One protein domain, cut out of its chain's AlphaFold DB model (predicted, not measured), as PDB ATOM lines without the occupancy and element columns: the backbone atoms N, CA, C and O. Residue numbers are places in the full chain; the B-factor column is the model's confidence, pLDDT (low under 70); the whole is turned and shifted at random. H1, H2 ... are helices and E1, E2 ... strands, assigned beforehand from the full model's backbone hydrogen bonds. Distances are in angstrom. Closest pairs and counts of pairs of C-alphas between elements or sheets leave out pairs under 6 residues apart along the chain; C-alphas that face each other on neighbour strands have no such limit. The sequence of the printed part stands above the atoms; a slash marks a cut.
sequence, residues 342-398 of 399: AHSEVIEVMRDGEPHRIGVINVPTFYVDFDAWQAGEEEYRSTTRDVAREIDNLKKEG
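Overview. This is residues 342 to 398 of the 399 residues of the protein "PDZ domain-containing protein" of Halomonas axialensis (UniProt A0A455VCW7). A long two-stranded hairpin, E1 and E2, has helix H2 packed on the half away from its tight turn, through residues 386 to 395. A chain loop with the short helix H1 in it makes the opposite end of the rod from that turn. The printed part has 57 residues, with two named strands and two named helices in the order E1, E2, H1, H2; the sheet, E1 - E2, is antiparallel and the class is mixed, helices and strands. The whole is only just extended, close to loose, with a radius of gyration of the C-alphas of 15.4 A and spans of 53 by 21 by 10 A.

Along the chain. Strand E1, residues 343 to 351, is 24.9 A long and begins at C-alpha 343 (21.983, -16.221, 1.612). Strand E2, residues 354 to 362, is 25.0 A long. Helix H2, residues 383 to 396, is 19.9 A long and ends at C-alpha 396 (30.211, -25.696, -6.192). Helix H1, residues 370 to 374, has C-alpha 370 at (11.877, -24.740, 17.708).

Arrangement. E1 and E2 form an antiparallel hairpin, 155 degrees between their directions; N 345 and O 360 are within hydrogen-bond range at 2.9 A, as are N 356 and O 349 at 2.8 A. The closest C-alphas of E1 and H2 are those of Ser 344 and Glu 390, 5.9 A apart. For E2 and H2 they are those of Gly 359 and Leu 394, 6.1 A apart. H1 is apart from E1 and from H2. In H1 and H2 every O i to N i+4 pair is within hydrogen-bond range.

Size, cuts and confidence. The two C-alphas farthest apart are those of Gly 353 and Ala 375, 53.2 A. The printed part has no cut. The link E1 to E2 is tight, those from E2 to H1 and H1 to H2 are short. Mean pLDDT of the printed part is 91.7, and no printed residue is under 70.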
ATOM      1  N   ALA A 342      19.542 -17.029   5.610       93.81
ATOM      2  CA  ALA A 342      20.940 -16.905   5.236       93.81
ATOM      3  C   ALA A 342      21.058 -17.091   3.719       93.81
ATOM      4  O   ALA A 342      20.536 -18.058   3.173       93.81
ATOM      5  N   HIS A 343      21.757 -16.178   3.055       93.69
ATOM      6  CA  HIS A 343      21.983 -16.221   1.612       93.69
ATOM      7  C   HIS A 343      23.443 -15.912   1.313       93.69
ATOM      8  O   HIS A 343      24.114 -15.201   2.070       93.69
ATOM      9  N   SER A 344      23.943 -16.465   0.213       94.50
ATOM     10  CA  SER A 344      25.290 -16.202  -0.267       94.50
ATOM     11  C   SER A 344      25.313 -15.375  -1.547       94.50
ATOM     12  O   SER A 344      24.413 -15.438  -2.382       94.50
ATOM     13  N   GLU A 345      26.375 -14.596  -1.704       94.38
ATOM     14  CA  GLU A 345      26.729 -13.938  -2.955       94.38
ATOM     15  C   GLU A 345      28.224 -14.112  -3.236       94.38
ATOM     16  O   GLU A 345      29.036 -14.289  -2.324       94.38
ATOM     17  N   VAL A 346      28.602 -14.057  -4.512       93.56
ATOM     18  CA  VAL A 346      30.005 -14.089  -4.924       93.56
ATOM     19  C   VAL A 346      30.425 -12.706  -5.384       93.56
ATOM     20  O   VAL A 346      29.908 -12.178  -6.367       93.56
ATOM     21  N   ILE A 347      31.419 -12.148  -4.703       93.00
ATOM     22  CA  ILE A 347      32.018 -10.865  -5.051       93.00
ATOM     23  C   ILE A 347      33.326 -11.122  -5.797       93.00
ATOM     24  O   ILE A 347      34.202 -11.849  -5.323       93.00
ATOM     25  N   GLU A 348      33.479 -10.498  -6.962       91.25
ATOM     26  CA  GLU A 348      34.735 -10.502  -7.709       91.25
ATOM     27  C   GLU A 348      35.576  -9.282  -7.331       91.25
ATOM     28  O   GLU A 348      35.164  -8.134  -7.504       91.25
ATOM     29  N   VAL A 349      36.781  -9.523  -6.819       91.38
ATOM     30  CA  VAL A 349      37.724  -8.479  -6.419       91.38
ATOM     31  C   VAL A 349      39.000  -8.611  -7.237       91.38
ATOM     32  O   VAL A 349      39.616  -9.673  -7.305       91.38
ATOM     33  N   MET A 350      39.431  -7.510  -7.844       89.75
ATOM     34  CA  MET A 350      40.710  -7.449  -8.548       89.75
ATOM     35  C   MET A 350      41.836  -7.211  -7.544       89.75
ATOM     36  O   MET A 350      41.878  -6.168  -6.888       89.75
ATOM     37  N   ARG A 351      42.780  -8.147  -7.457       87.75
ATOM     38  CA  ARG A 351      43.992  -8.007  -6.644       87.75
ATOM     39  C   ARG A 351      45.207  -8.309  -7.508       87.75
ATOM     40  O   ARG A 351      45.256  -9.342  -8.160       87.75
ATOM     41  N   ASP A 352      46.147  -7.367  -7.567       87.88
ATOM     42  CA  ASP A 352      47.378  -7.475  -8.370       87.88
ATOM     43  C   ASP A 352      47.145  -7.746  -9.873       87.88
ATOM     44  O   ASP A 352      47.990  -8.305 -10.566       87.88
ATOM     45  N   GLY A 353      45.996  -7.305 -10.398       86.50
ATOM     46  CA  GLY A 353      45.600  -7.524 -11.792       86.50
ATOM     47  C   GLY A 353      44.942  -8.879 -12.064       86.50
ATOM     48  O   GLY A 353      44.539  -9.117 -13.201       86.50
ATOM     49  N   GLU A 354      44.772  -9.729 -11.045       89.44
ATOM     50  CA  GLU A 354      44.097 -11.024 -11.148       89.44
ATOM     51  C   GLU A 354      42.713 -10.997 -10.464       89.44
ATOM     52  O   GLU A 354      42.582 -10.487  -9.340       89.44
ATOM     53  N   PRO A 355      41.661 -11.538 -11.112       89.19
ATOM     54  CA  PRO A 355      40.334 -11.640 -10.517       89.19
ATOM     55  C   PRO A 355      40.321 -12.717  -9.429       89.19
ATOM     56  O   PRO A 355      40.671 -13.871  -9.672       89.19
ATOM     57  N   HIS A 356      39.894 -12.341  -8.228       90.06
ATOM     58  CA  HIS A 356      39.681 -13.241  -7.101       90.06
ATOM     59  C   HIS A 356      38.195 -13.267  -6.760       90.06
ATOM     60  O   HIS A 356      37.563 -12.217  -6.666       90.06
ATOM     61  N   ARG A 357      37.637 -14.460  -6.558       91.12
ATOM     62  CA  ARG A 357      36.239 -14.641  -6.156       91.12
ATOM     63  C   ARG A 357      36.172 -14.855  -4.652       91.12
ATOM     64  O   ARG A 357      36.951 -15.632  -4.107       91.12
ATOM     65  N   ILE A 358      35.280 -14.131  -3.989       91.88
ATOM     66  CA  ILE A 358      35.062 -14.199  -2.546       91.88
ATOM     67  C   ILE A 358      33.585 -14.505  -2.331       91.88
ATOM     68  O   ILE A 358      32.732 -13.703  -2.703       91.88
ATOM     69  N   GLY A 359      33.290 -15.657  -1.732       94.62
ATOM     70  CA  GLY A 359      31.945 -15.966  -1.257       94.62
ATOM     71  C   GLY A 359      31.650 -15.209   0.035       94.62
ATOM     72  O   GLY A 359      32.412 -15.309   0.998       94.62
ATOM     73  N   VAL A 360      30.557 -14.457   0.058       94.81
ATOM     74  CA  VAL A 360      30.048 -13.759   1.240       94.81
ATOM     75  C   VAL A 360      28.730 -14.407   1.625       94.81
ATOM     76  O   VAL A 360      27.842 -14.524   0.791       94.81
ATOM     77  N   ILE A 361      28.608 -14.842   2.878       95.88
ATOM     78  CA  ILE A 361      27.346 -15.341   3.431       95.88
ATOM     79  C   ILE A 361      26.809 -14.265   4.359       95.88
ATOM     80  O   ILE A 361      27.450 -13.929   5.357       95.88
ATOM     81  N   ASN A 362      25.641 -13.735   4.023       94.94
ATOM     82  CA  ASN A 362      24.923 -12.806   4.871       94.94
ATOM     83  C   ASN A 362      23.955 -13.587   5.765       94.94
ATOM     84  O   ASN A 362      23.156 -14.389   5.282       94.94
ATOM     85  N   VAL A 363      24.040 -13.348   7.072       95.25
ATOM     86  CA  VAL A 363      23.159 -13.933   8.087       95.25
ATOM     87  C   VAL A 363      22.440 -12.776   8.781       95.25
ATOM     88  O   VAL A 363      23.010 -12.188   9.700       95.25
ATOM     89  N   PRO A 364      21.223 -12.408   8.333       91.06
ATOM     90  CA  PRO A 364      20.509 -11.254   8.880       91.06
ATOM     91  C   PRO A 364      20.084 -11.455  10.338       91.06
ATOM     92  O   PRO A 364      20.135 -10.524  11.137       91.06
ATOM     93  N   THR A 365      19.673 -12.679  10.677       91.25
ATOM     94  CA  THR A 365      19.197 -13.063  12.007       91.25
ATOM     95  C   THR A 365      19.579 -14.507  12.332       91.25
ATOM     96  O   THR A 365      19.903 -15.295  11.437       91.25
ATOM     97  N   PHE A 366      19.539 -14.849  13.619       93.25
ATOM     98  CA  PHE A 366      19.620 -16.227  14.086       93.25
ATOM     99  C   PHE A 366      18.207 -16.775  14.266       93.25
ATOM    100  O   PHE A 366      17.385 -16.169  14.944       93.25
ATOM    101  N   TYR A 367      17.945 -17.916  13.646       94.00
ATOM    102  CA  TYR A 367      16.630 -18.525  13.539       94.00
ATOM    103  C   TYR A 367      16.741 -20.039  13.681       94.00
ATOM    104  O   TYR A 367      17.738 -20.670  13.295       94.00
ATOM    105  N   VAL A 368      15.696 -20.620  14.248       93.50
ATOM    106  CA  VAL A 368      15.484 -22.050  14.376       93.50
ATOM    107  C   VAL A 368      13.993 -22.316  14.527       93.50
ATOM    108  O   VAL A 368      13.308 -21.681  15.324       93.50
ATOM    109  N   ASP A 369      13.504 -23.290  13.775       91.56
ATOM    110  CA  ASP A 369      12.181 -23.859  13.988       91.56
ATOM    111  C   ASP A 369      12.207 -24.721  15.263       91.56
ATOM    112  O   ASP A 369      12.648 -25.877  15.253       91.56
ATOM    113  N   PHE A 370      11.847 -24.102  16.393       87.88
ATOM    114  CA  PHE A 370      11.877 -24.740  17.708       87.88
ATOM    115  C   PHE A 370      10.866 -25.877  17.820       87.88
ATOM    116  O   PHE A 370      11.205 -26.898  18.416       87.88
ATOM    117  N   ASP A 371       9.682 -25.732  17.229       86.88
ATOM    118  CA  ASP A 371       8.629 -26.745  17.287       86.88
ATOM    119  C   ASP A 371       9.072 -28.018  16.569       86.88
ATOM    120  O   ASP A 371       9.055 -29.104  17.157       86.88
ATOM    121  N   ALA A 372       9.583 -27.888  15.340       88.00
ATOM    122  CA  ALA A 372      10.117 -29.024  14.596       88.00
ATOM    123  C   ALA A 372      11.348 -29.638  15.293       88.00
ATOM    124  O   ALA A 372      11.501 -30.863  15.349       88.00
ATOM    125  N   TRP A 373      12.213 -28.810  15.892       88.62
ATOM    126  CA  TRP A 373      13.362 -29.298  16.661       88.62
ATOM    127  C   TRP A 373      12.944 -30.093  17.908       88.62
ATOM    128  O   TRP A 373      13.483 -31.175  18.153       88.62
ATOM    129  N   GLN A 374      11.977 -29.594  18.681       89.94
ATOM    130  CA  GLN A 374      11.464 -30.255  19.885       89.94
ATOM    131  C   GLN A 374      10.665 -31.520  19.557       89.94
ATOM    132  O   GLN A 374      10.747 -32.504  20.296       89.94
ATOM    133  N   ALA A 375       9.951 -31.533  18.427       92.00
ATOM    134  CA  ALA A 375       9.275 -32.714  17.896       92.00
ATOM    135  C   ALA A 375      10.253 -33.811  17.424       92.00
ATOM    136  O   ALA A 375       9.843 -34.949  17.187       92.00
ATOM    137  N   GLY A 376      11.551 -33.500  17.336       90.12
ATOM    138  CA  GLY A 376      12.591 -34.435  16.917       90.12
ATOM    139  C   GLY A 376      12.622 -34.662  15.408       90.12
ATOM    140  O   GLY A 376      13.074 -35.719  14.964       90.12
ATOM    141  N   GLU A 377      12.136 -33.703  14.619       91.88
ATOM    142  CA  GLU A 377      12.197 -33.775  13.164       91.88
ATOM    143  C   GLU A 377      13.654 -33.723  12.681       91.88
ATOM    144  O   GLU A 377      14.487 -32.968  13.190       91.88
ATOM    145  N   GLU A 378      13.999 -34.559  11.699       84.25
ATOM    146  CA  GLU A 378      15.374 -34.618  11.179       84.25
ATOM    147  C   GLU A 378      15.705 -33.381  10.324       84.25
ATOM    148  O   GLU A 378      16.814 -32.834  10.400       84.25
ATOM    149  N   GLU A 379      14.716 -32.917   9.558       85.56
ATOM    150  CA  GLU A 379      14.791 -31.770   8.659       85.56
ATOM    151  C   GLU A 379      13.950 -30.623   9.221       85.56
ATOM    152  O   GLU A 379      12.737 -30.601   9.064       85.56
ATOM    153  N   TYR A 380      14.613 -29.660   9.859       88.88
ATOM    154  CA  TYR A 380      13.997 -28.412  10.306       88.88
ATOM    155  C   TYR A 380      14.866 -27.220   9.921       88.88
ATOM    156  O   TYR A 380      16.094 -27.335   9.756       88.88
ATOM    157  N   ARG A 381      14.243 -26.052   9.790       89.06
ATOM    158  CA  ARG A 381      14.957 -24.842   9.401       89.06
ATOM    159  C   ARG A 381      15.815 -24.318  10.549       89.06
ATOM    160  O   ARG A 381      15.376 -24.243  11.691       89.06
ATOM    161  N   SER A 382      17.063 -23.961  10.254       94.38
ATOM    162  CA  SER A 382      17.931 -23.263  11.207       94.38
ATOM    163  C   SER A 382      19.055 -22.534  10.494       94.38
ATOM    164  O   SER A 382      19.533 -22.992   9.452       94.38
ATOM    165  N   THR A 383      19.556 -21.463  11.111       94.88
ATOM    166  CA  THR A 383      20.694 -20.704  10.579       94.88
ATOM    167  C   THR A 383      21.896 -21.594  10.301       94.88
ATOM    168  O   THR A 383      22.534 -21.463   9.264       94.88
ATOM    169  N   THR A 384      22.212 -22.539  11.190       94.44
ATOM    170  CA  THR A 384      23.371 -23.424  11.012       94.44
ATOM    171  C   THR A 384      23.241 -24.300   9.768       94.44
ATOM    172  O   THR A 384      24.215 -24.456   9.031       94.44
ATOM    173  N   ARG A 385      22.054 -24.865   9.515       93.00
ATOM    174  CA  ARG A 385      21.823 -25.717   8.341       93.00
ATOM    175  C   ARG A 385      21.804 -24.917   7.047       93.00
ATOM    176  O   ARG A 385      22.412 -25.353   6.069       93.00
ATOM    177  N   ASP A 386      21.159 -23.757   7.050       94.12
ATOM    178  CA  ASP A 386      21.078 -22.904   5.866       94.12
ATOM    179  C   ASP A 386      22.467 -22.340   5.525       94.12
ATOM    180  O   ASP A 386      22.916 -22.476   4.392       94.12
ATOM    181  N   VAL A 387      23.248 -21.880   6.511       96.00
ATOM    182  CA  VAL A 387      24.654 -21.482   6.294       96.00
ATOM    183  C   VAL A 387      25.498 -22.645   5.761       96.00
ATOM    184  O   VAL A 387      26.303 -22.444   4.855       96.00
ATOM    185  N   ALA A 388      25.329 -23.869   6.273       95.56
ATOM    186  CA  ALA A 388      26.054 -25.030   5.751       95.56
ATOM    187  C   ALA A 388      25.716 -25.311   4.274       95.56
ATOM    188  O   ALA A 388      26.611 -25.605   3.479       95.56
ATOM    189  N   ARG A 389      24.442 -25.159   3.895       94.44
ATOM    190  CA  ARG A 389      23.979 -25.279   2.506       94.44
ATOM    191  C   ARG A 389      24.586 -24.197   1.617       94.44
ATOM    192  O   ARG A 389      25.089 -24.522   0.544       94.44
ATOM    193  N   GLU A 390      24.611 -22.953   2.084       95.38
ATOM    194  CA  GLU A 390      25.215 -21.829   1.364       95.38
ATOM    195  C   GLU A 390      26.729 -22.009   1.174       95.38
ATOM    196  O   GLU A 390      27.247 -21.788   0.081       95.38
ATOM    197  N   ILE A 391      27.445 -22.522   2.182       95.62
ATOM    198  CA  ILE A 391      28.864 -22.891   2.048       95.62
ATOM    199  C   ILE A 391      29.054 -23.935   0.938       95.62
ATOM    200  O   ILE A 391      29.980 -23.831   0.132       95.62
ATOM    201  N   ASP A 392      28.203 -24.960   0.884       95.75
ATOM    202  CA  ASP A 392      28.303 -25.999  -0.143       95.75
ATOM    203  C   ASP A 392      27.904 -25.496  -1.537       95.75
ATOM    204  O   ASP A 392      28.448 -25.978  -2.535       95.75
ATOM    205  N   ASN A 393      27.009 -24.510  -1.627       94.12
ATOM    206  CA  ASN A 393      26.689 -23.814  -2.873       94.12
ATOM    207  C   ASN A 393      27.889 -22.991  -3.366       94.12
ATOM    208  O   ASN A 393      28.328 -23.186  -4.501       94.12
ATOM    209  N   LEU A 394      28.519 -22.197  -2.495       94.44
ATOM    210  CA  LEU A 394      29.724 -21.423  -2.816       94.44
ATOM    211  C   LEU A 394      30.892 -22.305  -3.289       94.44
ATOM    212  O   LEU A 394      31.537 -21.991  -4.293       94.44
ATOM    213  N   LYS A 395      31.119 -23.459  -2.643       93.00
ATOM    214  CA  LYS A 395      32.135 -24.435  -3.086       93.00
ATOM    215  C   LYS A 395      31.863 -24.961  -4.496       93.00
ATOM    216  O   LYS A 395      32.797 -25.139  -5.276       93.00
ATOM    217  N   LYS A 396      30.596 -25.240  -4.839       92.12
ATOM    218  CA  LYS A 396      30.211 -25.696  -6.192       92.12
ATOM    219  C   LYS A 396      30.432 -24.606  -7.232       92.12
ATOM    220  O   LYS A 396      30.777 -24.914  -8.370       92.12
ATOM    221  N   GLU A 397      30.259 -23.351  -6.839       86.44
ATOM    222  CA  GLU A 397      30.526 -22.204  -7.694       86.44
ATOM    223  C   GLU A 397      32.018 -21.909  -7.858       86.44
ATOM    224  O   GLU A 397      32.357 -21.090  -8.704       86.44
ATOM    225  N   GLY A 398      32.915 -22.590  -7.141       79.44
ATOM    226  CA  GLY A 398      34.365 -22.424  -7.261       79.44
ATOM    227  C   GLY A 398      34.942 -21.328  -6.367       79.44
ATOM    228  O   GLY A 398      35.973 -20.754  -6.726       79.44
TER     229      GLY A 398